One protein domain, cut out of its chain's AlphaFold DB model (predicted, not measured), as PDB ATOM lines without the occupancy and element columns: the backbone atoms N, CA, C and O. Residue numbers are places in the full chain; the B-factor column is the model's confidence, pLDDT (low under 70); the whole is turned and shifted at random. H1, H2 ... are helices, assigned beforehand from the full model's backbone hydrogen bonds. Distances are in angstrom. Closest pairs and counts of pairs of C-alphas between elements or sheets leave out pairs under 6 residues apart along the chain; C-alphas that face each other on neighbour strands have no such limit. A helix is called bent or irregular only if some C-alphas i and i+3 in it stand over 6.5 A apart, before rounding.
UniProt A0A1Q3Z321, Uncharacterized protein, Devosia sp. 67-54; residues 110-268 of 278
ATOM      1  N   PRO A 110     -36.228  18.831 -36.102       81.38
ATOM      2  CA  PRO A 110     -35.062  18.337 -36.811       81.38
ATOM      3  C   PRO A 110     -34.062  17.746 -35.820       81.38
ATOM      4  O   PRO A 110     -33.886  18.239 -34.698       81.38
ATOM      5  N   TRP A 111     -33.412  16.664 -36.228       85.88
ATOM      6  CA  TRP A 111     -32.290  16.105 -35.488       85.88
ATOM      7  C   TRP A 111     -31.094  17.058 -35.567       85.88
ATOM      8  O   TRP A 111     -30.840  17.636 -36.620       85.88
ATOM      9  N   THR A 112     -30.379  17.242 -34.459       89.81
ATOM     10  CA  THR A 112     -29.247  18.179 -34.382       89.81
ATOM     11  C   THR A 112     -27.970  17.472 -33.947       89.81
ATOM     12  O   THR A 112     -28.027  16.460 -33.246       89.81
ATOM     13  N   ASP A 113     -26.815  18.066 -34.248       90.94
ATOM     14  CA  ASP A 113     -25.512  17.583 -33.764       90.94
ATOM     15  C   ASP A 113     -25.452  17.505 -32.231       90.94
ATOM     16  O   ASP A 113     -24.799  16.634 -31.658       90.94
ATOM     17  N   ALA A 114     -26.186  18.383 -31.540       90.62
ATOM     18  CA  ALA A 114     -26.311  18.348 -30.089       90.62
ATOM     19  C   ALA A 114     -27.079  17.109 -29.596       90.62
ATOM     20  O   ALA A 114     -26.801  16.609 -28.502       90.62
ATOM     21  N   ASP A 115     -28.035  16.595 -30.374       89.88
ATOM     22  CA  ASP A 115     -28.730  15.345 -30.059       89.88
ATOM     23  C   ASP A 115     -27.808  14.139 -30.258       89.88
ATOM     24  O   ASP A 115     -27.762  13.264 -29.387       89.88
ATOM     25  N   ASP A 116     -27.014  14.127 -31.334       90.12
ATOM     26  CA  ASP A 116     -25.992  13.098 -31.541       90.12
ATOM     27  C   ASP A 116     -24.937  13.125 -30.436       90.12
ATOM     28  O   ASP A 116     -24.668  12.087 -29.829       90.12
ATOM     29  N   ALA A 117     -24.399  14.299 -30.095       91.88
ATOM     30  CA  ALA A 117     -23.422  14.446 -29.020       91.88
ATOM     31  C   ALA A 117     -23.966  13.923 -27.683       91.88
ATOM     32  O   ALA A 117     -23.266  13.205 -26.968       91.88
ATOM     33  N   ARG A 118     -25.237  14.205 -27.362       92.38
ATOM     34  CA  ARG A 118     -25.893  13.686 -26.152       92.38
ATOM     35  C   ARG A 118     -26.033  12.168 -26.180       92.38
ATOM     36  O   ARG A 118     -25.751  11.519 -25.173       92.38
ATOM     37  N   CYS A 119     -26.448  11.587 -27.304       91.31
ATOM     38  CA  CYS A 119     -26.582  10.137 -27.407       91.31
ATOM     39  C   CYS A 119     -25.222   9.422 -27.387       91.31
ATOM     40  O   CYS A 119     -25.090   8.394 -26.724       91.31
ATOM     41  N   VAL A 120     -24.189   9.992 -28.013       91.25
ATOM     42  CA  VAL A 120     -22.807   9.493 -27.943       91.25
ATOM     43  C   VAL A 120     -22.248   9.610 -26.525       91.25
ATOM     44  O   VAL A 120     -21.600   8.682 -26.046       91.25
ATOM     45  N   GLN A 121     -22.517  10.710 -25.819       91.31
ATOM     46  CA  GLN A 121     -22.090  10.877 -24.430       91.31
ATOM     47  C   GLN A 121     -22.768   9.853 -23.510       91.31
ATOM     48  O   GLN A 121     -22.080   9.224 -22.707       91.31
ATOM     49  N   LYS A 122     -24.082   9.624 -23.664       89.25
ATOM     50  CA  LYS A 122     -24.812   8.573 -22.930       89.25
ATOM     51  C   LYS A 122     -24.217   7.192 -23.217       89.25
ATOM     52  O   LYS A 122     -23.954   6.438 -22.287       89.25
ATOM     53  N   ALA A 123     -23.953   6.886 -24.487       87.88
ATOM     54  CA  ALA A 123     -23.340   5.630 -24.904       87.88
ATOM     55  C   ALA A 123     -21.941   5.424 -24.305       87.88
ATOM     56  O   ALA A 123     -21.643   4.342 -23.808       87.88
ATOM     57  N   ARG A 124     -21.093   6.462 -24.299       85.19
ATOM     58  CA  ARG A 124     -19.762   6.409 -23.671       85.19
ATOM     59  C   ARG A 124     -19.849   6.204 -22.164       85.19
ATOM     60  O   ARG A 124     -19.105   5.387 -21.633       85.19
ATOM     61  N   ALA A 125     -20.753   6.915 -21.491       85.50
ATOM     62  CA  ALA A 125     -20.955   6.766 -20.054       85.50
ATOM     63  C   ALA A 125     -21.399   5.339 -19.695       85.50
ATOM     64  O   ALA A 125     -20.881   4.758 -18.748       85.50
ATOM     65  N   GLU A 126     -22.298   4.748 -20.484       82.81
ATOM     66  CA  GLU A 126     -22.742   3.362 -20.301       82.81
ATOM     67  C   GLU A 126     -21.631   2.347 -20.600       82.81
ATOM     68  O   GLU A 126     -21.416   1.442 -19.798       82.81
ATOM     69  N   ALA A 127     -20.856   2.540 -21.672       77.69
ATOM     70  CA  ALA A 127     -19.703   1.696 -22.000       77.69
ATOM     71  C   ALA A 127     -18.617   1.704 -20.909       77.69
ATOM     72  O   ALA A 127     -17.921   0.712 -20.716       77.69
ATOM     73  N   GLN A 128     -18.457   2.828 -20.208       75.81
ATOM     74  CA  GLN A 128     -17.495   2.991 -19.112       75.81
ATOM     75  C   GLN A 128     -18.065   2.588 -17.749       75.81
ATOM     76  O   GLN A 128     -17.315   2.425 -16.784       75.81
ATOM     77  N   SER A 129     -19.385   2.444 -17.642       69.06
ATOM     78  CA  SER A 129     -20.024   1.966 -16.425       69.06
ATOM     79  C   SER A 129     -19.733   0.475 -16.235       69.06
ATOM     80  O   SER A 129     -19.550  -0.264 -17.201       69.06
ATOM     81  N   LYS A 130     -19.741  -0.012 -14.988       57.69
ATOM     82  CA  LYS A 130     -19.600  -1.451 -14.676       57.69
ATOM     83  C   LYS A 130     -20.814  -2.294 -15.122       57.69
ATOM     84  O   LYS A 130     -21.011  -3.390 -14.609       57.69
ATOM     85  N   GLY A 131     -21.630  -1.791 -16.048       55.94
ATOM     86  CA  GLY A 131     -22.899  -2.380 -16.435       55.94
ATOM     87  C   GLY A 131     -23.974  -2.248 -15.350       55.94
ATOM     88  O   GLY A 131     -23.773  -1.604 -14.312       55.94
ATOM     89  N   PRO A 132     -25.146  -2.868 -15.568       54.00
ATOM     90  CA  PRO A 132     -26.150  -3.051 -14.526       54.00
ATOM     91  C   PRO A 132     -25.491  -3.699 -13.302       54.00
ATOM     92  O   PRO A 132     -24.784  -4.691 -13.453       54.00
ATOM     93  N   ARG A 133     -25.749  -3.178 -12.092       48.94
ATOM     94  CA  ARG A 133     -25.114  -3.588 -10.812       48.94
ATOM     95  C   ARG A 133     -25.157  -5.096 -10.482       48.94
ATOM     96  O   ARG A 133     -24.612  -5.490  -9.459       48.94
ATOM     97  N   GLN A 134     -25.817  -5.916 -11.295       45.78
ATOM     98  CA  GLN A 134     -26.036  -7.342 -11.075       45.78
ATOM     99  C   GLN A 134     -25.260  -8.257 -12.033       45.78
ATOM    100  O   GLN A 134     -25.263  -9.459 -11.806       45.78
ATOM    101  N   VAL A 135     -24.586  -7.736 -13.069       49.62
ATOM    102  CA  VAL A 135     -23.868  -8.588 -14.034       49.62
ATOM    103  C   VAL A 135     -22.451  -8.066 -14.251       49.62
ATOM    104  O   VAL A 135     -22.228  -7.123 -15.008       49.62
ATOM    105  N   ILE A 136     -21.484  -8.676 -13.565       52.25
ATOM    106  CA  ILE A 136     -20.059  -8.470 -13.839       52.25
ATOM    107  C   ILE A 136     -19.767  -9.234 -15.130       52.25
ATOM    108  O   ILE A 136     -19.842 -10.455 -15.139       52.25
ATOM    109  N   SER A 137     -19.490  -8.535 -16.234       50.75
ATOM    110  CA  SER A 137     -19.092  -9.225 -17.466       50.75
ATOM    111  C   SER A 137     -17.709  -9.861 -17.275       50.75
ATOM    112  O   SER A 137     -16.757  -9.135 -16.968       50.75
ATOM    113  N   PRO A 138     -17.552 -11.166 -17.529       49.09
ATOM    114  CA  PRO A 138     -16.269 -11.856 -17.436       49.09
ATOM    115  C   PRO A 138     -15.352 -11.533 -18.619       49.09
ATOM    116  O   PRO A 138     -14.142 -11.729 -18.531       49.09
ATOM    117  N   ASN A 139     -15.905 -11.005 -19.720       58.19
ATOM    118  CA  ASN A 139     -15.120 -10.534 -20.851       58.19
ATOM    119  C   ASN A 139     -15.121  -8.993 -20.898       58.19
ATOM    120  O   ASN A 139     -16.063  -8.387 -21.432       58.19
ATOM    121  N   PRO A 140     -14.076  -8.338 -20.358       56.66
ATOM    122  CA  PRO A 140     -13.990  -6.881 -20.300       56.66
ATOM    123  C   PRO A 140     -13.835  -6.234 -21.683       56.66
ATOM    124  O   PRO A 140     -14.001  -5.025 -21.802       56.66
ATOM    125  N   SER A 141     -13.539  -7.010 -22.734       62.72
ATOM    126  CA  SER A 141     -13.356  -6.475 -24.088       62.72
ATOM    127  C   SER A 141     -14.669  -6.304 -24.865       62.72
ATOM    128  O   SER A 141     -14.800  -5.361 -25.643       62.72
ATOM    129  N   LEU A 142     -15.664  -7.170 -24.634       65.31
ATOM    130  CA  LEU A 142     -16.920  -7.183 -25.398       65.31
ATOM    131  C   LEU A 142     -18.022  -6.330 -24.756       65.31
ATOM    132  O   LEU A 142     -18.777  -5.651 -25.458       65.31
ATOM    133  N   ALA A 143     -18.109  -6.332 -23.424       67.12
ATOM    134  CA  ALA A 143     -19.191  -5.667 -22.698       67.12
ATOM    135  C   ALA A 143     -19.261  -4.138 -22.899       67.12
ATOM    136  O   ALA A 143     -20.357  -3.646 -23.182       67.12
ATOM    137  N   PRO A 144     -18.148  -3.375 -22.844       68.88
ATOM    138  CA  PRO A 144     -18.175  -1.928 -23.073       68.88
ATOM    139  C   PRO A 144     -18.693  -1.548 -24.464       68.88
ATOM    140  O   PRO A 144     -19.541  -0.664 -24.604       68.88
ATOM    141  N   GLY A 145     -18.211  -2.242 -25.502       76.19
ATOM    142  CA  GLY A 145     -18.602  -1.982 -26.888       76.19
ATOM    143  C   GLY A 145     -20.085  -2.259 -27.126       76.19
ATOM    144  O   GLY A 145     -20.782  -1.441 -27.731       76.19
ATOM    145  N   PHE A 146     -20.588  -3.371 -26.585       82.19
ATOM    146  CA  PHE A 146     -21.997  -3.736 -26.699       82.19
ATOM    147  C   PHE A 146     -22.919  -2.767 -25.945       82.19
ATOM    148  O   PHE A 146     -23.894  -2.278 -26.521       82.19
ATOM    149  N   ALA A 147     -22.593  -2.434 -24.691       81.75
ATOM    150  CA  ALA A 147     -23.364  -1.483 -23.888       81.75
ATOM    151  C   ALA A 147     -23.449  -0.105 -24.549       81.75
ATOM    152  O   ALA A 147     -24.526   0.494 -24.598       81.75
ATOM    153  N   GLY A 148     -22.330   0.382 -25.096       83.94
ATOM    154  CA  GLY A 148     -22.281   1.644 -25.827       83.94
ATOM    155  C   GLY A 148     -23.160   1.626 -27.076       83.94
ATOM    156  O   GLY A 148     -23.974   2.528 -27.265       83.94
ATOM    157  N   MET A 149     -23.057   0.579 -27.895       88.25
ATOM    158  CA  MET A 149     -23.867   0.427 -29.106       88.25
ATOM    159  C   MET A 149     -25.370   0.369 -28.796       88.25
ATOM    160  O   MET A 149     -26.148   1.126 -29.378       88.25
ATOM    161  N   ALA A 150     -25.779  -0.476 -27.846       87.94
ATOM    162  CA  ALA A 150     -27.181  -0.614 -27.461       87.94
ATOM    163  C   ALA A 150     -27.743   0.695 -26.886       87.94
ATOM    164  O   ALA A 150     -28.852   1.105 -27.226       87.94
ATOM    165  N   SER A 151     -26.956   1.389 -26.060       90.12
ATOM    166  CA  SER A 151     -27.357   2.652 -25.428       90.12
ATOM    167  C   SER A 151     -27.435   3.808 -26.429       90.12
ATOM    168  O   SER A 151     -28.305   4.675 -26.299       90.12
ATOM    169  N   LEU A 152     -26.559   3.821 -27.442       90.62
ATOM    170  CA  LEU A 152     -26.628   4.764 -28.559       90.62
ATOM    171  C   LEU A 152     -27.925   4.565 -29.345       90.62
ATOM    172  O   LEU A 152     -28.650   5.534 -29.584       90.62
ATOM    173  N   LEU A 153     -28.229   3.316 -29.709       92.50
ATOM    174  CA  LEU A 153     -29.439   2.966 -30.443       92.50
ATOM    175  C   LEU A 153     -30.698   3.300 -29.634       92.50
ATOM    176  O   LEU A 153     -31.577   3.993 -30.138       92.50
ATOM    177  N   GLU A 154     -30.762   2.905 -28.361       92.94
ATOM    178  CA  GLU A 154     -31.873   3.233 -27.456       92.94
ATOM    179  C   GLU A 154     -32.108   4.752 -27.377       92.94
ATOM    180  O   GLU A 154     -33.245   5.219 -27.479       92.94
ATOM    181  N   CYS A 155     -31.039   5.546 -27.237       92.25
ATOM    182  CA  CYS A 155     -31.140   7.005 -27.206       92.25
ATOM    183  C   CYS A 155     -31.691   7.569 -28.519       92.25
ATOM    184  O   CYS A 155     -32.570   8.428 -28.496       92.25
ATOM    185  N   LYS A 156     -31.216   7.065 -29.663       91.06
ATOM    186  CA  LYS A 156     -31.722   7.475 -30.979       91.06
ATOM    187  C   LYS A 156     -33.189   7.082 -31.168       91.06
ATOM    188  O   LYS A 156     -33.951   7.874 -31.710       91.06
ATOM    189  N   ILE A 157     -33.607   5.911 -30.703       91.81
ATOM    190  CA  ILE A 157     -34.994   5.447 -30.820       91.81
ATOM    191  C   ILE A 157     -35.941   6.293 -29.968       91.81
ATOM    192  O   ILE A 157     -37.016   6.660 -30.419       91.81
ATOM    193  N   THR A 158     -35.557   6.607 -28.734       91.56
ATOM    194  CA  THR A 158     -36.455   7.246 -27.753       91.56
ATOM    195  C   THR A 158     -36.510   8.768 -27.855       91.56
ATOM    196  O   THR A 158     -37.387   9.399 -27.265       91.56
ATOM    197  N   ARG A 159     -35.582   9.389 -28.588       89.31
ATOM    198  CA  ARG A 159     -35.452  10.843 -28.680       89.31
ATOM    199  C   ARG A 159     -36.033  11.353 -29.993       89.31
ATOM    200  O   ARG A 159     -35.619  10.911 -31.060       89.31
ATOM    201  N   LYS A 160     -36.937  12.337 -29.899       86.81
ATOM    202  CA  LYS A 160     -37.626  12.951 -31.049       86.81
ATOM    203  C   LYS A 160     -38.311  11.901 -31.935       86.81
ATOM    204  O   LYS A 160     -38.065  11.845 -33.133       86.81
ATOM    205  N   VAL A 161     -39.158  11.062 -31.335       88.12
ATOM    206  CA  VAL A 161     -39.819   9.924 -32.010       88.12
ATOM    207  C   VAL A 161     -40.628  10.329 -33.247       88.12
ATOM    208  O   VAL A 161     -40.656   9.594 -34.227       88.12
ATOM    209  N   GLU A 162     -41.197  11.536 -33.258       86.31
ATOM    210  CA  GLU A 162     -41.958  12.091 -34.387       86.31
ATOM    211  C   GLU A 162     -41.134  12.207 -35.677       86.31
ATOM    212  O   GLU A 162     -41.695  12.207 -36.770       86.31
ATOM    213  N   ARG A 163     -39.795  12.237 -35.586       86.00
ATOM    214  CA  ARG A 163     -38.923  12.232 -36.769       86.00
ATOM    215  C   ARG A 163     -39.103  10.982 -37.624       86.00
ATOM    216  O   ARG A 163     -38.827  11.029 -38.811       86.00
ATOM    217  N   PHE A 164     -39.562   9.876 -37.039       88.75
ATOM    218  CA  PHE A 164     -39.805   8.632 -37.766       88.75
ATOM    219  C   PHE A 164     -41.099   8.662 -38.593       88.75
ATOM    220  O   PHE A 164     -41.379   7.695 -39.294       88.75
ATOM    221  N   CYS A 165     -41.857   9.767 -38.559       86.12
ATOM    222  CA  CYS A 165     -42.890  10.034 -39.558       86.12
ATOM    223  C   CYS A 165     -42.309  10.379 -40.934       86.12
ATOM    224  O   CYS A 165     -43.010  10.243 -41.934       86.12
ATOM    225  N   ASP A 166     -41.040  10.792 -41.001       86.94
ATOM    226  CA  ASP A 166     -40.309  10.904 -42.259       86.94
ATOM    227  C   ASP A 166     -39.820   9.505 -42.701       86.94
ATOM    228  O   ASP A 166     -39.072   8.854 -41.954       86.94
ATOM    229  N   PRO A 167     -40.210   9.021 -43.900       85.56
ATOM    230  CA  PRO A 167     -39.788   7.718 -44.406       85.56
ATOM    231  C   PRO A 167     -38.264   7.572 -44.518       85.56
ATOM    232  O   PRO A 167     -37.753   6.466 -44.327       85.56
ATOM    233  N   GLU A 168     -37.515   8.651 -44.770       86.44
ATOM    234  CA  GLU A 168     -36.051   8.593 -44.840       86.44
ATOM    235  C   GLU A 168     -35.444   8.281 -43.461       86.44
ATOM    236  O   GLU A 168     -34.584   7.408 -43.315       86.44
ATOM    237  N   GLN A 169     -35.932   8.956 -42.417       88.62
ATOM    238  CA  GLN A 169     -35.485   8.734 -41.038       88.62
ATOM    239  C   GLN A 169     -35.911   7.360 -40.523       88.62
ATOM    240  O   GLN A 169     -35.159   6.707 -39.793       88.62
ATOM    241  N   LYS A 170     -37.098   6.899 -40.927       88.31
ATOM    242  CA  LYS A 170     -37.573   5.546 -40.648       88.31
ATOM    243  C   LYS A 170     -36.671   4.489 -41.296       88.31
ATOM    244  O   LYS A 170     -36.296   3.532 -40.624       88.31
ATOM    245  N   GLY A 171     -36.249   4.688 -42.547       86.44
ATOM    246  CA  GLY A 171     -35.293   3.807 -43.227       86.44
ATOM    247  C   GLY A 171     -33.956   3.694 -42.484       86.44
ATOM    248  O   GLY A 171     -33.494   2.588 -42.209       86.44
ATOM    249  N   LYS A 172     -33.388   4.829 -42.053       88.00
ATOM    250  CA  LYS A 172     -32.146   4.863 -41.251       88.00
ATOM    251  C   LYS A 172     -32.286   4.140 -39.910       88.00
ATOM    252  O   LYS A 172     -31.337   3.518 -39.436       88.00
ATOM    253  N   LEU A 173     -33.461   4.215 -39.281       89.75
ATOM    254  CA  LEU A 173     -33.746   3.465 -38.059       89.75
ATOM    255  C   LEU A 173     -33.757   1.954 -38.317       89.75
ATOM    256  O   LEU A 173     -33.140   1.210 -37.554       89.75
ATOM    257  N   VAL A 174     -34.447   1.506 -39.369       89.31
ATOM    258  CA  VAL A 174     -34.516   0.085 -39.744       89.31
ATOM    259  C   VAL A 174     -33.114  -0.471 -39.986       89.31
ATOM    260  O   VAL A 174     -32.763  -1.513 -39.432       89.31
ATOM    261  N   GLU A 175     -32.287   0.252 -40.740       87.75
ATOM    262  CA  GLU A 175     -30.892  -0.114 -40.991       87.75
ATOM    263  C   GLU A 175     -30.085  -0.229 -39.690       87.75
ATOM    264  O   GLU A 175     -29.439  -1.249 -39.451       87.75
ATOM    265  N   ALA A 176     -30.177   0.766 -38.802       87.50
ATOM    266  CA  ALA A 176     -29.444   0.768 -37.537       87.50
ATOM    267  C   ALA A 176     -29.848  -0.389 -36.603       87.50
ATOM    268  O   ALA A 176     -29.002  -0.962 -35.915       87.50
ATOM    269  N   VAL A 177     -31.134  -0.748 -36.571       88.94
ATOM    270  CA  VAL A 177     -31.629  -1.897 -35.797       88.94
ATOM    271  C   VAL A 177     -31.171  -3.217 -36.423       88.94
ATOM    272  O   VAL A 177     -30.778  -4.122 -35.691       88.94
ATOM    273  N   ASN A 178     -31.165  -3.335 -37.754       86.75
ATOM    274  CA  ASN A 178     -30.670  -4.529 -38.442       86.75
ATOM    275  C   ASN A 178     -29.156  -4.729 -38.246       86.75
ATOM    276  O   ASN A 178     -28.726  -5.855 -37.987       86.75
ATOM    277  N   ASP A 179     -28.351  -3.661 -38.301       86.06
ATOM    278  CA  ASP A 179     -26.915  -3.717 -37.976       86.06
ATOM    279  C   ASP A 179     -26.701  -4.153 -36.518       86.06
ATOM    280  O   ASP A 179     -25.904  -5.048 -36.232       86.06
ATOM    281  N   TYR A 180     -27.485  -3.596 -35.589       87.31
ATOM    282  CA  TYR A 180     -27.446  -3.987 -34.180       87.31
ATOM    283  C   TYR A 180     -27.766  -5.472 -33.963       87.31
ATOM    284  O   TYR A 180     -27.036  -6.163 -33.245       87.31
ATOM    285  N   LEU A 181     -28.827  -5.979 -34.594       85.75
ATOM    286  CA  LEU A 181     -29.199  -7.392 -34.528       85.75
ATOM    287  C   LEU A 181     -28.114  -8.288 -35.120       85.75
ATOM    288  O   LEU A 181     -27.694  -9.238 -34.469       85.75
ATOM    289  N   THR A 182     -27.590  -7.934 -36.292       83.00
ATOM    290  CA  THR A 182     -26.523  -8.695 -36.958       83.00
ATOM    291  C   THR A 182     -25.283  -8.802 -36.073       83.00
ATOM    292  O   THR A 182     -24.722  -9.882 -35.899       83.00
ATOM    293  N   ARG A 183     -24.864  -7.699 -35.443       81.38
ATOM    294  CA  ARG A 183     -23.732  -7.701 -34.504       81.38
ATOM    295  C   ARG A 183     -24.016  -8.526 -33.255       81.38
ATOM    296  O   ARG A 183     -23.120  -9.202 -32.758       81.38
ATOM    297  N   THR A 184     -25.247  -8.484 -32.754       82.50
ATOM    298  CA  THR A 184     -25.678  -9.298 -31.611       82.50
ATOM    299  C   THR A 184     -25.602 -10.786 -31.953       82.50
ATOM    300  O   THR A 184     -25.006 -11.548 -31.194       82.50
ATOM    301  N   ASP A 185     -26.104 -11.184 -33.123       79.69
ATOM    302  CA  ASP A 185     -26.064 -12.565 -33.609       79.69
ATOM    303  C   ASP A 185     -24.624 -13.048 -33.840       79.69
ATOM    304  O   ASP A 185     -24.283 -14.168 -33.463       79.69
ATOM    305  N   LEU A 186     -23.738 -12.190 -34.361       78.56
ATOM    306  CA  LEU A 186     -22.308 -12.496 -34.496       78.56
ATOM    307  C   LEU A 186     -21.631 -12.740 -33.142       78.56
ATOM    308  O   LEU A 186     -20.840 -13.675 -33.019       78.56
ATOM    309  N   ILE A 187     -21.942 -11.936 -32.120       76.25
ATOM    310  CA  ILE A 187     -21.393 -12.125 -30.770       76.25
ATOM    311  C   ILE A 187     -21.894 -13.447 -30.180       76.25
ATOM    312  O   ILE A 187     -21.092 -14.244 -29.696       76.25
ATOM    313  N   VAL A 188     -23.201 -13.714 -30.253       78.06
ATOM    314  CA  VAL A 188     -23.790 -14.962 -29.743       78.06
ATOM    315  C   VAL A 188     -23.228 -16.179 -30.486       78.06
ATOM    316  O   VAL A 188     -22.867 -17.170 -29.851       78.06
ATOM    317  N   GLY A 189     -23.088 -16.095 -31.810       74.69
ATOM    318  CA  GLY A 189     -22.497 -17.142 -32.641       74.69
ATOM    319  C   GLY A 189     -21.028 -17.406 -32.308       74.69
ATOM    320  O   GLY A 189     -20.635 -18.561 -32.136       74.69
ATOM    321  N   ALA A 190     -20.225 -16.353 -32.126       71.00
ATOM    322  CA  ALA A 190     -18.824 -16.476 -31.722       71.00
ATOM    323  C   ALA A 190     -18.676 -17.138 -30.340       71.00
ATOM    324  O   ALA A 190     -17.833 -18.020 -30.168       71.00
ATOM    325  N   LEU A 191     -19.538 -16.783 -29.381       70.94
ATOM    326  CA  LEU A 191     -19.612 -17.429 -28.063       70.94
ATOM    327  C   LEU A 191     -20.128 -18.877 -28.134       70.94
ATOM    328  O   LEU A 191     -19.876 -19.671 -27.234       70.94
ATOM    329  N   GLY A 192     -20.870 -19.260 -29.170       68.44
ATOM    330  CA  GLY A 192     -21.220 -20.665 -29.400       68.44
ATOM    331  C   GLY A 192     -20.020 -21.474 -29.895       68.44
ATOM    332  O   GLY A 192     -19.706 -22.536 -29.359       68.44
ATOM    333  N   LEU A 193     -19.311 -20.941 -30.893       66.12
ATOM    334  CA  LEU A 193     -18.200 -21.624 -31.563       66.12
ATOM    335  C   LEU A 193     -16.953 -21.778 -30.685       66.12
ATOM    336  O   LEU A 193     -16.287 -22.806 -30.763       66.12
ATOM    337  N   GLN A 194     -16.638 -20.797 -29.834       61.59
ATOM    338  CA  GLN A 194     -15.495 -20.892 -28.913       61.59
ATOM    339  C   GLN A 194     -15.717 -21.925 -27.796       61.59
ATOM    340  O   GLN A 194     -14.756 -22.501 -27.288       61.59
ATOM    341  N   GLY A 195     -16.976 -22.197 -27.446       56.31
ATOM    342  CA  GLY A 195     -17.341 -23.108 -26.363       56.31
ATOM    343  C   GLY A 195     -17.384 -24.565 -26.756       56.31
ATOM    344  O   GLY A 195     -17.033 -25.428 -25.955       56.31
ATOM    345  N   ALA A 196     -17.778 -24.845 -27.999       56.50
ATOM    346  CA  ALA A 196     -17.983 -26.208 -28.468       56.50
ATOM    347  C   ALA A 196     -16.732 -27.103 -28.305       56.50
ATOM    348  O   ALA A 196     -16.870 -28.191 -27.748       56.50
ATOM    349  N   PRO A 197     -15.503 -26.675 -28.662       56.72
ATOM    350  CA  PRO A 197     -14.311 -27.504 -28.466       56.72
ATOM    351  C   PRO A 197     -13.971 -27.751 -26.988       56.72
ATOM    352  O   PRO A 197     -13.522 -28.841 -26.636       56.72
ATOM    353  N   MET A 198     -14.203 -26.764 -26.115       55.72
ATOM    354  CA  MET A 198     -13.918 -26.865 -24.675       55.72
ATOM    355  C   MET A 198     -14.933 -27.759 -23.959       55.72
ATOM    356  O   MET A 198     -14.549 -28.574 -23.122       55.72
ATOM    357  N   ALA A 199     -16.213 -27.663 -24.322       56.12
ATOM    358  CA  ALA A 199     -17.265 -28.543 -23.822       56.12
ATOM    359  C   ALA A 199     -17.036 -30.002 -24.248       56.12
ATOM    360  O   ALA A 199     -17.150 -30.910 -23.425       56.12
ATOM    361  N   ILE A 200     -16.642 -30.225 -25.507       57.41
ATOM    362  CA  ILE A 200     -16.312 -31.559 -26.027       57.41
ATOM    363  C   ILE A 200     -15.093 -32.140 -25.289       57.41
ATOM    364  O   ILE A 200     -15.144 -33.277 -24.826       57.41
ATOM    365  N   MET A 201     -14.022 -31.362 -25.098       52.97
ATOM    366  CA  MET A 201     -12.847 -31.817 -24.338       52.97
ATOM    367  C   MET A 201     -13.158 -32.108 -22.865       52.97
ATOM    368  O   MET A 201     -12.648 -33.086 -22.319       52.97
ATOM    369  N   GLY A 202     -14.023 -31.317 -22.223       55.97
ATOM    370  CA  GLY A 202     -14.459 -31.563 -20.848       55.97
ATOM    371  C   GLY A 202     -15.230 -32.876 -20.682       55.97
ATOM    372  O   GLY A 202     -15.022 -33.583 -19.696       55.97
ATOM    373  N   GLN A 203     -16.062 -33.235 -21.665       58.12
ATOM    374  CA  GLN A 203     -16.812 -34.497 -21.673       58.12
ATOM    375  C   GLN A 203     -15.937 -35.721 -21.978       58.12
ATOM    376  O   GLN A 203     -16.219 -36.804 -21.472       58.12
ATOM    377  N   ILE A 204     -14.886 -35.560 -22.791       56.22
ATOM    378  CA  ILE A 204     -14.014 -36.667 -23.217       56.22
ATOM    379  C   ILE A 204     -12.899 -36.947 -22.199       56.22
ATOM    380  O   ILE A 204     -12.592 -38.107 -21.938       56.22
ATOM    381  N   VAL A 205     -12.268 -35.906 -21.648       57.59
ATOM    382  CA  VAL A 205     -11.019 -36.045 -20.873       57.59
ATOM    383  C   VAL A 205     -11.267 -36.079 -19.359       57.59
ATOM    384  O   VAL A 205     -10.470 -36.656 -18.622       57.59
ATOM    385  N   GLY A 206     -12.385 -35.519 -18.878       53.19
ATOM    386  CA  GLY A 206     -12.663 -35.390 -17.444       53.19
ATOM    387  C   GLY A 206     -11.636 -34.516 -16.699       53.19
ATOM    388  O   GLY A 206     -10.679 -34.000 -17.277       53.19
ATOM    389  N   GLY A 207     -11.839 -34.290 -15.398       64.69
ATOM    390  CA  GLY A 207     -10.880 -33.547 -14.561       64.69
ATOM    391  C   GLY A 207     -10.777 -32.046 -14.881       64.69
ATOM    392  O   GLY A 207     -11.790 -31.352 -14.969       64.69
ATOM    393  N   GLU A 208      -9.558 -31.517 -15.037       57.06
ATOM    394  CA  GLU A 208      -9.289 -30.079 -15.255       57.06
ATOM    395  C   GLU A 208      -9.904 -29.532 -16.556       57.06
ATOM    396  O   GLU A 208     -10.321 -28.374 -16.605       57.06
ATOM    397  N   ALA A 209     -10.050 -30.368 -17.591       55.84
ATOM    398  CA  ALA A 209     -10.747 -29.995 -18.823       55.84
ATOM    399  C   ALA A 209     -12.255 -29.785 -18.587       55.84
ATOM    400  O   ALA A 209     -12.853 -28.864 -19.146       55.84
ATOM    401  N   ALA A 210     -12.867 -30.583 -17.703       58.72
ATOM    402  CA  ALA A 210     -14.255 -30.391 -17.287       58.72
ATOM    403  C   ALA A 210     -14.407 -29.111 -16.444       58.72
ATOM    404  O   ALA A 210     -15.350 -28.347 -16.660       58.72
ATOM    405  N   ALA A 211     -13.439 -28.805 -15.572       59.84
ATOM    406  CA  ALA A 211     -13.401 -27.538 -14.835       59.84
ATOM    407  C   ALA A 211     -13.268 -26.320 -15.773       59.84
ATOM    408  O   ALA A 211     -13.999 -25.342 -15.620       59.84
ATOM    409  N   GLY A 212     -12.411 -26.404 -16.797       59.84
ATOM    410  CA  GLY A 212     -12.278 -25.375 -17.834       59.84
ATOM    411  C   GLY A 212     -13.560 -25.170 -18.649       59.84
ATOM    412  O   GLY A 212     -13.939 -24.029 -18.920       59.84
ATOM    413  N   SER A 213     -14.275 -26.252 -18.977       65.31
ATOM    414  CA  SER A 213     -15.578 -26.174 -19.656       65.31
ATOM    415  C   SER A 213     -16.667 -25.532 -18.784       65.31
ATOM    416  O   SER A 213     -17.457 -24.730 -19.277       65.31
ATOM    417  N   GLY A 214     -16.664 -25.800 -17.472       64.94
ATOM    418  CA  GLY A 214     -17.593 -25.186 -16.521       64.94
ATOM    419  C   GLY A 214     -17.362 -23.683 -16.352       64.94
ATOM    420  O   GLY A 214     -18.320 -22.914 -16.329       64.94
ATOM    421  N   ILE A 215     -16.096 -23.249 -16.307       69.00
ATOM    422  CA  ILE A 215     -15.741 -21.821 -16.290       69.00
ATOM    423  C   ILE A 215     -16.208 -21.148 -17.583       69.00
ATOM    424  O   ILE A 215     -16.792 -20.069 -17.529       69.00
ATOM    425  N   TYR A 216     -16.000 -21.786 -18.737       71.25
ATOM    426  CA  TYR A 216     -16.450 -21.244 -20.016       71.25
ATOM    427  C   TYR A 216     -17.973 -21.055 -20.073       71.25
ATOM    428  O   TYR A 216     -18.441 -19.977 -20.434       71.25
ATOM    429  N   GLU A 217     -18.757 -22.073 -19.702       74.38
ATOM    430  CA  GLU A 217     -20.222 -21.972 -19.733       74.38
ATOM    431  C   GLU A 217     -20.749 -20.937 -18.732       74.38
ATOM    432  O   GLU A 217     -21.661 -20.180 -19.068       74.38
ATOM    433  N   ALA A 218     -20.140 -20.825 -17.546       72.50
ATOM    434  CA  ALA A 218     -20.461 -19.759 -16.598       72.50
ATOM    435  C   ALA A 218     -20.177 -18.374 -17.203       72.50
ATOM    436  O   ALA A 218     -21.042 -17.497 -17.179       72.50
ATOM    437  N   GLN A 219     -19.013 -18.196 -17.839       71.81
ATOM    438  CA  GLN A 219     -18.666 -16.925 -18.469       71.81
ATOM    439  C   GLN A 219     -19.591 -16.581 -19.640       71.81
ATOM    440  O   GLN A 219     -20.019 -15.437 -19.807       71.81
ATOM    441  N   ARG A 220     -19.931 -17.579 -20.455       76.06
ATOM    442  CA  ARG A 220     -20.889 -17.446 -21.551       76.06
ATOM    443  C   ARG A 220     -22.262 -17.035 -21.028       76.06
ATOM    444  O   ARG A 220     -22.855 -16.109 -21.578       76.06
ATOM    445  N   ALA A 221     -22.757 -17.682 -19.975       77.25
ATOM    446  CA  ALA A 221     -24.039 -17.351 -19.361       77.25
ATOM    447  C   ALA A 221     -24.063 -15.908 -18.832       77.25
ATOM    448  O   ALA A 221     -25.034 -15.191 -19.067       77.25
ATOM    449  N   GLU A 222     -22.983 -15.449 -18.200       75.25
ATOM    450  CA  GLU A 222     -22.856 -14.067 -17.724       75.25
ATOM    451  C   GLU A 222     -22.851 -13.048 -18.874       75.25
ATOM    452  O   GLU A 222     -23.569 -12.047 -18.809       75.25
ATOM    453  N   VAL A 223     -22.106 -13.301 -19.959       76.06
ATOM    454  CA  VAL A 223     -22.112 -12.420 -21.145       76.06
ATOM    455  C   VAL A 223     -23.499 -12.382 -21.789       76.06
ATOM    456  O   VAL A 223     -23.985 -11.306 -22.142       76.06
ATOM    457  N   LEU A 224     -24.179 -13.526 -21.903       80.94
ATOM    458  CA  LEU A 224     -25.538 -13.581 -22.439       80.94
ATOM    459  C   LEU A 224     -26.537 -12.837 -21.540       80.94
ATOM    460  O   LEU A 224     -27.352 -12.075 -22.058       80.94
ATOM    461  N   ALA A 225     -26.453 -12.982 -20.217       81.25
ATOM    462  CA  ALA A 225     -27.295 -12.252 -19.266       81.25
ATOM    463  C   ALA A 225     -27.055 -10.730 -19.331       81.25
ATOM    464  O   ALA A 225     -27.999  -9.929 -19.309       81.25
ATOM    465  N   PHE A 226     -25.793 -10.318 -19.485       79.75
ATOM    466  CA  PHE A 226     -25.427  -8.924 -19.721       79.75
ATOM    467  C   PHE A 226     -26.073  -8.403 -21.009       79.75
ATOM    468  O   PHE A 226     -26.741  -7.364 -21.001       79.75
ATOM    469  N   MET A 227     -25.937  -9.151 -22.108       83.06
ATOM    470  CA  MET A 227     -26.501  -8.769 -23.400       83.06
ATOM    471  C   MET A 227     -28.028  -8.682 -23.361       83.06
ATOM    472  O   MET A 227     -28.605  -7.715 -23.860       83.06
ATOM    473  N   GLN A 228     -28.687  -9.646 -22.713       85.69
ATOM    474  CA  GLN A 228     -30.140  -9.675 -22.536       85.69
ATOM    475  C   GLN A 228     -30.673  -8.406 -21.870       85.69
ATOM    476  O   GLN A 228     -31.721  -7.901 -22.275       85.69
ATOM    477  N   THR A 229     -29.943  -7.844 -20.902       84.00
ATOM    478  CA  THR A 229     -30.369  -6.613 -20.222       84.00
ATOM    479  C   THR A 229     -30.486  -5.436 -21.194       84.00
ATOM    480  O   THR A 229     -31.488  -4.718 -21.181       84.00
ATOM    481  N   TYR A 230     -29.493  -5.234 -22.063       85.19
ATOM    482  CA  TYR A 230     -29.517  -4.144 -23.044       85.19
ATOM    483  C   TYR A 230     -30.445  -4.451 -24.228       85.19
ATOM    484  O   TYR A 230     -31.191  -3.566 -24.648       85.19
ATOM    485  N   ASN A 231     -30.493  -5.706 -24.690       88.00
ATOM    486  CA  ASN A 231     -31.473  -6.157 -25.684       88.00
ATOM    487  C   ASN A 231     -32.904  -5.862 -25.216       88.00
ATOM    488  O   ASN A 231     -33.725  -5.384 -25.995       88.00
ATOM    489  N   GLY A 232     -33.199  -6.073 -23.930       88.31
ATOM    490  CA  GLY A 232     -34.491  -5.743 -23.334       88.31
ATOM    491  C   GLY A 232     -34.830  -4.251 -23.403       88.31
ATOM    492  O   GLY A 232     -35.982  -3.899 -23.666       88.31
ATOM    493  N   ARG A 233     -33.843  -3.359 -23.228       89.50
ATOM    494  CA  ARG A 233     -34.039  -1.902 -23.360       89.50
ATOM    495  C   ARG A 233     -34.337  -1.504 -24.804       89.50
ATOM    496  O   ARG A 233     -35.307  -0.786 -25.042       89.50
ATOM    497  N   VAL A 234     -33.558  -2.017 -25.758       90.81
ATOM    498  CA  VAL A 234     -33.766  -1.768 -27.194       90.81
ATOM    499  C   VAL A 234     -35.124  -2.313 -27.641       90.81
ATOM    500  O   VAL A 234     -35.909  -1.577 -28.234       90.81
ATOM    501  N   ALA A 235     -35.463  -3.552 -27.273       90.88
ATOM    502  CA  ALA A 235     -36.762  -4.149 -27.572       90.88
ATOM    503  C   ALA A 235     -37.917  -3.323 -26.990       90.88
ATOM    504  O   ALA A 235     -38.895  -3.051 -27.680       90.88
ATOM    505  N   LYS A 236     -37.800  -2.851 -25.741       91.94
ATOM    506  CA  LYS A 236     -38.804  -1.967 -25.130       91.94
ATOM    507  C   LYS A 236     -38.985  -0.670 -25.926       91.94
ATOM    508  O   LYS A 236     -40.123  -0.237 -26.107       91.94
ATOM    509  N   ALA A 237     -37.894  -0.068 -26.393       91.44
ATOM    510  CA  ALA A 237     -37.926   1.158 -27.183       91.44
ATOM    511  C   ALA A 237     -38.583   0.933 -28.561       91.44
ATOM    512  O   ALA A 237     -39.453   1.703 -28.958       91.44
ATOM    513  N   ILE A 238     -38.261  -0.172 -29.241       91.31
ATOM    514  CA  ILE A 238     -38.885  -0.557 -30.519       91.31
ATOM    515  C   ILE A 238     -40.381  -0.843 -30.341       91.31
ATOM    516  O   ILE A 238     -41.196  -0.357 -31.116       91.31
ATOM    517  N   ARG A 239     -40.775  -1.557 -29.278       91.31
ATOM    518  CA  ARG A 239     -42.194  -1.798 -28.953       91.31
ATOM    519  C   ARG A 239     -42.962  -0.520 -28.634       91.31
ATOM    520  O   ARG A 239     -44.175  -0.494 -28.801       91.31
ATOM    521  N   ALA A 240     -42.298   0.512 -28.112       90.25
ATOM    522  CA  ALA A 240     -42.926   1.817 -27.927       90.25
ATOM    523  C   ALA A 240     -43.214   2.463 -29.288       90.25
ATOM    524  O   ALA A 240     -44.368   2.774 -29.559       90.25
ATOM    525  N   LEU A 241     -42.221   2.517 -30.185       89.81
ATOM    526  CA  LEU A 241     -42.430   3.011 -31.552       89.81
ATOM    527  C   LEU A 241     -43.512   2.223 -32.309       89.81
ATOM    528  O   LEU A 241     -44.276   2.805 -33.074       89.81
ATOM    529  N   ALA A 242     -43.583   0.906 -32.098       89.25
ATOM    530  CA  ALA A 242     -44.592   0.056 -32.721       89.25
ATOM    531  C   ALA A 242     -46.008   0.365 -32.224       89.25
ATOM    532  O   ALA A 242     -46.933   0.487 -33.025       89.25
ATOM    533  N   ARG A 243     -46.172   0.552 -30.906       88.25
ATOM    534  CA  ARG A 243     -47.448   0.974 -30.308       88.25
ATOM    535  C   ARG A 243     -47.887   2.352 -30.791       88.25
ATOM    536  O   ARG A 243     -49.080   2.570 -30.967       88.25
ATOM    537  N   ASP A 244     -46.930   3.229 -31.061       87.56
ATOM    538  CA  ASP A 244     -47.153   4.566 -31.615       87.56
ATOM    539  C   ASP A 244     -47.409   4.576 -33.138       87.56
ATOM    540  O   ASP A 244     -47.633   5.638 -33.728       87.56
ATOM    541  N   GLY A 245     -47.376   3.404 -33.788       85.56
ATOM    542  CA  GLY A 245     -47.619   3.250 -35.223       85.56
ATOM    543  C   GLY A 245     -46.475   3.755 -36.108       85.56
ATOM    544  O   GLY A 245     -46.648   3.890 -37.317       85.56
ATOM    545  N   LEU A 246     -45.305   4.038 -35.528       86.88
ATOM    546  CA  LEU A 246     -44.142   4.589 -36.234       86.88
ATOM    547  C   LEU A 246     -43.367   3.507 -36.999       86.88
ATOM    548  O   LEU A 246     -42.795   3.765 -38.058       86.88
ATOM    549  N   VAL A 247     -43.360   2.282 -36.472       88.69
ATOM    550  CA  VAL A 247     -42.698   1.119 -37.076       88.69
ATOM    551  C   VAL A 247     -43.562  -0.131 -36.946       88.69
ATOM    552  O   VAL A 247     -44.312  -0.296 -35.990       88.69
ATOM    553  N   ALA A 248     -43.416  -1.046 -37.888       86.31
ATOM    554  CA  ALA A 248     -44.073  -2.337 -37.930       86.31
ATOM    555  C   ALA A 248     -43.043  -3.421 -38.277       86.31
ATOM    556  O   ALA A 248     -42.048  -3.131 -38.943       86.31
ATOM    557  N   PRO A 249     -43.282  -4.691 -37.905       83.00
ATOM    558  CA  PRO A 249     -42.394  -5.798 -38.271       83.00
ATOM    559  C   PRO A 249     -42.123  -5.884 -39.783       83.00
ATOM    560  O   PRO A 249     -41.038  -6.277 -40.206       83.00
ATOM    561  N   THR A 250     -43.097  -5.496 -40.607       83.25
ATOM    562  CA  THR A 250     -42.998  -5.491 -42.072       83.25
ATOM    563  C   THR A 250     -41.995  -4.475 -42.611       83.25
ATOM    564  O   THR A 250     -41.471  -4.685 -43.699       83.25
ATOM    565  N   ASP A 251     -41.678  -3.419 -41.858       84.00
ATOM    566  CA  ASP A 251     -40.657  -2.438 -42.258       84.00
ATOM    567  C   ASP A 251     -39.247  -3.046 -42.273       84.00
ATOM    568  O   ASP A 251     -38.342  -2.512 -42.905       84.00
ATOM    569  N   PHE A 252     -39.075  -4.182 -41.598       82.81
ATOM    570  CA  PHE A 252     -37.828  -4.935 -41.487       82.81
ATOM    571  C   PHE A 252     -37.829  -6.188 -42.373       82.81
ATOM    572  O   PHE A 252     -36.965  -7.053 -42.224       82.81
ATOM    573  N   ALA A 253     -38.826  -6.343 -43.249       76.56
ATOM    574  CA  ALA A 253     -38.905  -7.499 -44.129       76.56
ATOM    575  C   ALA A 253     -37.737  -7.510 -45.129       76.56
ATOM    576  O   ALA A 253     -37.405  -6.492 -45.738       76.56
ATOM    577  N   GLY A 254     -37.115  -8.679 -45.301       65.25
ATOM    578  CA  GLY A 254     -36.028  -8.867 -46.262       65.25
ATOM    579  C   GLY A 254     -36.515  -8.946 -47.713       65.25
ATOM    580  O   GLY A 254     -37.709  -9.069 -47.985       65.25
ATOM    581  N   PHE A 255     -35.569  -8.946 -48.659       53.03
ATOM    582  CA  PHE A 255     -35.831  -9.040 -50.108       53.03
ATOM    583  C   PHE A 255     -36.697 -10.248 -50.508       53.03
ATOM    584  O   PHE A 255     -37.502 -10.151 -51.428       53.03
ATOM    585  N   LEU A 256     -36.560 -11.373 -49.798       56.06
ATOM    586  CA  LEU A 256     -37.290 -12.617 -50.071       56.06
ATOM    587  C   LEU A 256     -38.717 -12.642 -49.494       56.06
ATOM    588  O   LEU A 256     -39.409 -13.649 -49.615       56.06
ATOM    589  N   GLY A 257     -39.167 -11.540 -48.890       53.31
ATOM    590  CA  GLY A 257     -40.424 -11.486 -48.160       53.31
ATOM    591  C   GLY A 257     -40.306 -12.140 -46.783       53.31
ATOM    592  O   GLY A 257     -39.627 -13.146 -46.588       53.31
ATOM    593  N   GLY A 258     -40.974 -11.541 -45.801       68.38
ATOM    594  CA  GLY A 258     -40.985 -12.021 -44.422       68.38
ATOM    595  C   GLY A 258     -40.021 -11.275 -43.498       68.38
ATOM    596  O   GLY A 258     -38.913 -10.887 -43.866       68.38
ATOM    597  N   THR A 259     -40.488 -11.062 -42.269       74.94
ATOM    598  CA  THR A 259     -39.710 -10.471 -41.179       74.94
ATOM    599  C   THR A 259     -38.877 -11.564 -40.499       74.94
ATOM    600  O   THR A 259     -39.452 -12.589 -40.121       74.94
ATOM    601  N   PRO A 260     -37.562 -11.369 -40.302       73.81
ATOM    602  CA  PRO A 260     -36.718 -12.301 -39.554       73.81
ATOM    603  C   PRO A 260     -37.250 -12.598 -38.140       73.81
ATOM    604  O   PRO A 260     -37.807 -11.717 -37.483       73.81
ATOM    605  N   GLU A 261     -37.070 -13.825 -37.639       77.56
ATOM    606  CA  GLU A 261     -37.576 -14.233 -36.312       77.56
ATOM    607  C   GLU A 261     -36.967 -13.419 -35.159       77.56
ATOM    608  O   GLU A 261     -37.673 -13.034 -34.227       77.56
ATOM    609  N   ASN A 262     -35.679 -13.076 -35.245       76.12
ATOM    610  CA  ASN A 262     -35.009 -12.198 -34.278       76.12
ATOM    611  C   ASN A 262     -35.648 -10.794 -34.240       76.12
ATOM    612  O   ASN A 262     -35.818 -10.223 -33.163       76.12
ATOM    613  N   VAL A 263     -36.090 -10.271 -35.388       78.19
ATOM    614  CA  VAL A 263     -36.860  -9.026 -35.459       78.19
ATOM    615  C   VAL A 263     -38.251  -9.225 -34.864       78.19
ATOM    616  O   VAL A 263     -38.647  -8.441 -34.007       78.19
ATOM    617  N   LYS A 264     -38.994 -10.275 -35.237       81.00
ATOM    618  CA  LYS A 264     -40.322 -10.551 -34.649       81.00
ATOM    619  C   LYS A 264     -40.263 -10.622 -33.119       81.00
ATOM    620  O   LYS A 264     -41.118 -10.050 -32.443       81.00
ATOM    621  N   ALA A 265     -39.219 -11.239 -32.566       81.69
ATOM    622  CA  ALA A 265     -38.992 -11.319 -31.125       81.69
ATOM    623  C   ALA A 265     -38.813  -9.937 -30.454       81.69
ATOM    624  O   ALA A 265     -39.257  -9.738 -29.315       81.69
ATOM    625  N   LEU A 266     -38.227  -8.952 -31.150       81.75
ATOM    626  CA  LEU A 266     -38.141  -7.575 -30.646       81.75
ATOM    627  C   LEU A 266     -39.529  -6.959 -30.466       81.75
ATOM    628  O   LEU A 266     -39.779  -6.327 -29.440       81.75
ATOM    629  N   PHE A 267     -40.438  -7.177 -31.415       81.75
ATOM    630  CA  PHE A 267     -41.799  -6.639 -31.369       81.75
ATOM    631  C   PHE A 267     -42.697  -7.398 -30.381       81.75
ATOM    632  O   PHE A 267     -43.497  -6.779 -29.677       81.75
ATOM    633  N   GLY A 268     -42.533  -8.717 -30.251       80.38
ATOM    634  CA  GLY A 268     -43.411  -9.539 -29.417       80.38
ATOM    635  C   GLY A 268     -44.879  -9.390 -29.835       80.38
ATOM    636  O   GLY A 268     -45.186  -9.374 -31.022       80.38
TER     637      GLY A 268
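Overview. This is residues 110 to 268 of the 278 residues of an uncharacterized protein of Devosia sp. 67-54 (UniProt A0A1Q3Z321). Two long helices, H4 and H5, run side by side in opposite directions, H2 packs along them away from their tip, and H1 covers H2. On the side away from H1, H7 packs on H5 with H6 beside it; the tip, with H4b, reaches beyond the rest. The printed part has 159 residues with seven named helices, H1 to H7, and no named strand: all helix. H2, H4a and H5 form an up-and-down bundle, each running against the one before. The whole is only just loose, close to compact, with a radius of gyration of the C-alphas of 18.3 A, and flat, spanning 61 by 39 by 21 A.

Arrangement. H1, residues 113 to 128, and H2, residues 143 to 158, form a helical hairpin; their closest C-alphas, Ala 127 and Pro 144, are 4.1 A apart. H4, residues 167 to 205, was assigned as one helix by its hydrogen bonds but is bent, C-alphas 194 and 197 being 6.7 A apart; its arms H4a, residues 167 to 194, and H4b, residues 197 to 205, stand at 21 degrees. H3, residues 161 to 165, touches H4a only at the corner, closest at C-alphas Phe 164 and Lys 170, 4.8 A. H2 touches H4a at C-alphas Leu 153 and Ala 176, 7.4 A, by residues 173 to 180 of H4a alone. H5, residues 208 to 243, kinks by 25 degrees near residue 231 and touches H2, closest at C-alphas Glu 154 and Val 234, 5.4 A. H6, residues 249 to 252, only just touches H4a, with 3 pairs of C-alphas within 8 A. H7, residues 261 to 267, touches H5 at a steep tilt of 51 degrees, closest at C-alphas Ala 235 and Leu 266, 4.8 A. Every O i to N i+4 pair is within hydrogen-bond range in H1, H2, H4a, H4b and H7; H5 has 31 of 32, H3 has 0 of 1 but 2 of 2 O i to N i+3 pairs, and H6 is too short.

Along the chain. H1 begins at C-alpha 113, (-25.512, 17.583, -33.764). H4a measures 40.6 A and H5 51.4 A. H7 ends at C-alpha 267, (-41.799, -6.639, -31.369).

Size, cuts and confidence. The farthest C-alphas, Pro 110 and Val 205, are 61.6 A apart. The printed part has no cut, and the link H1 to H2 is long. Residues 129 to 144, 192 to 215 and 254 to 258 have pLDDT under 70.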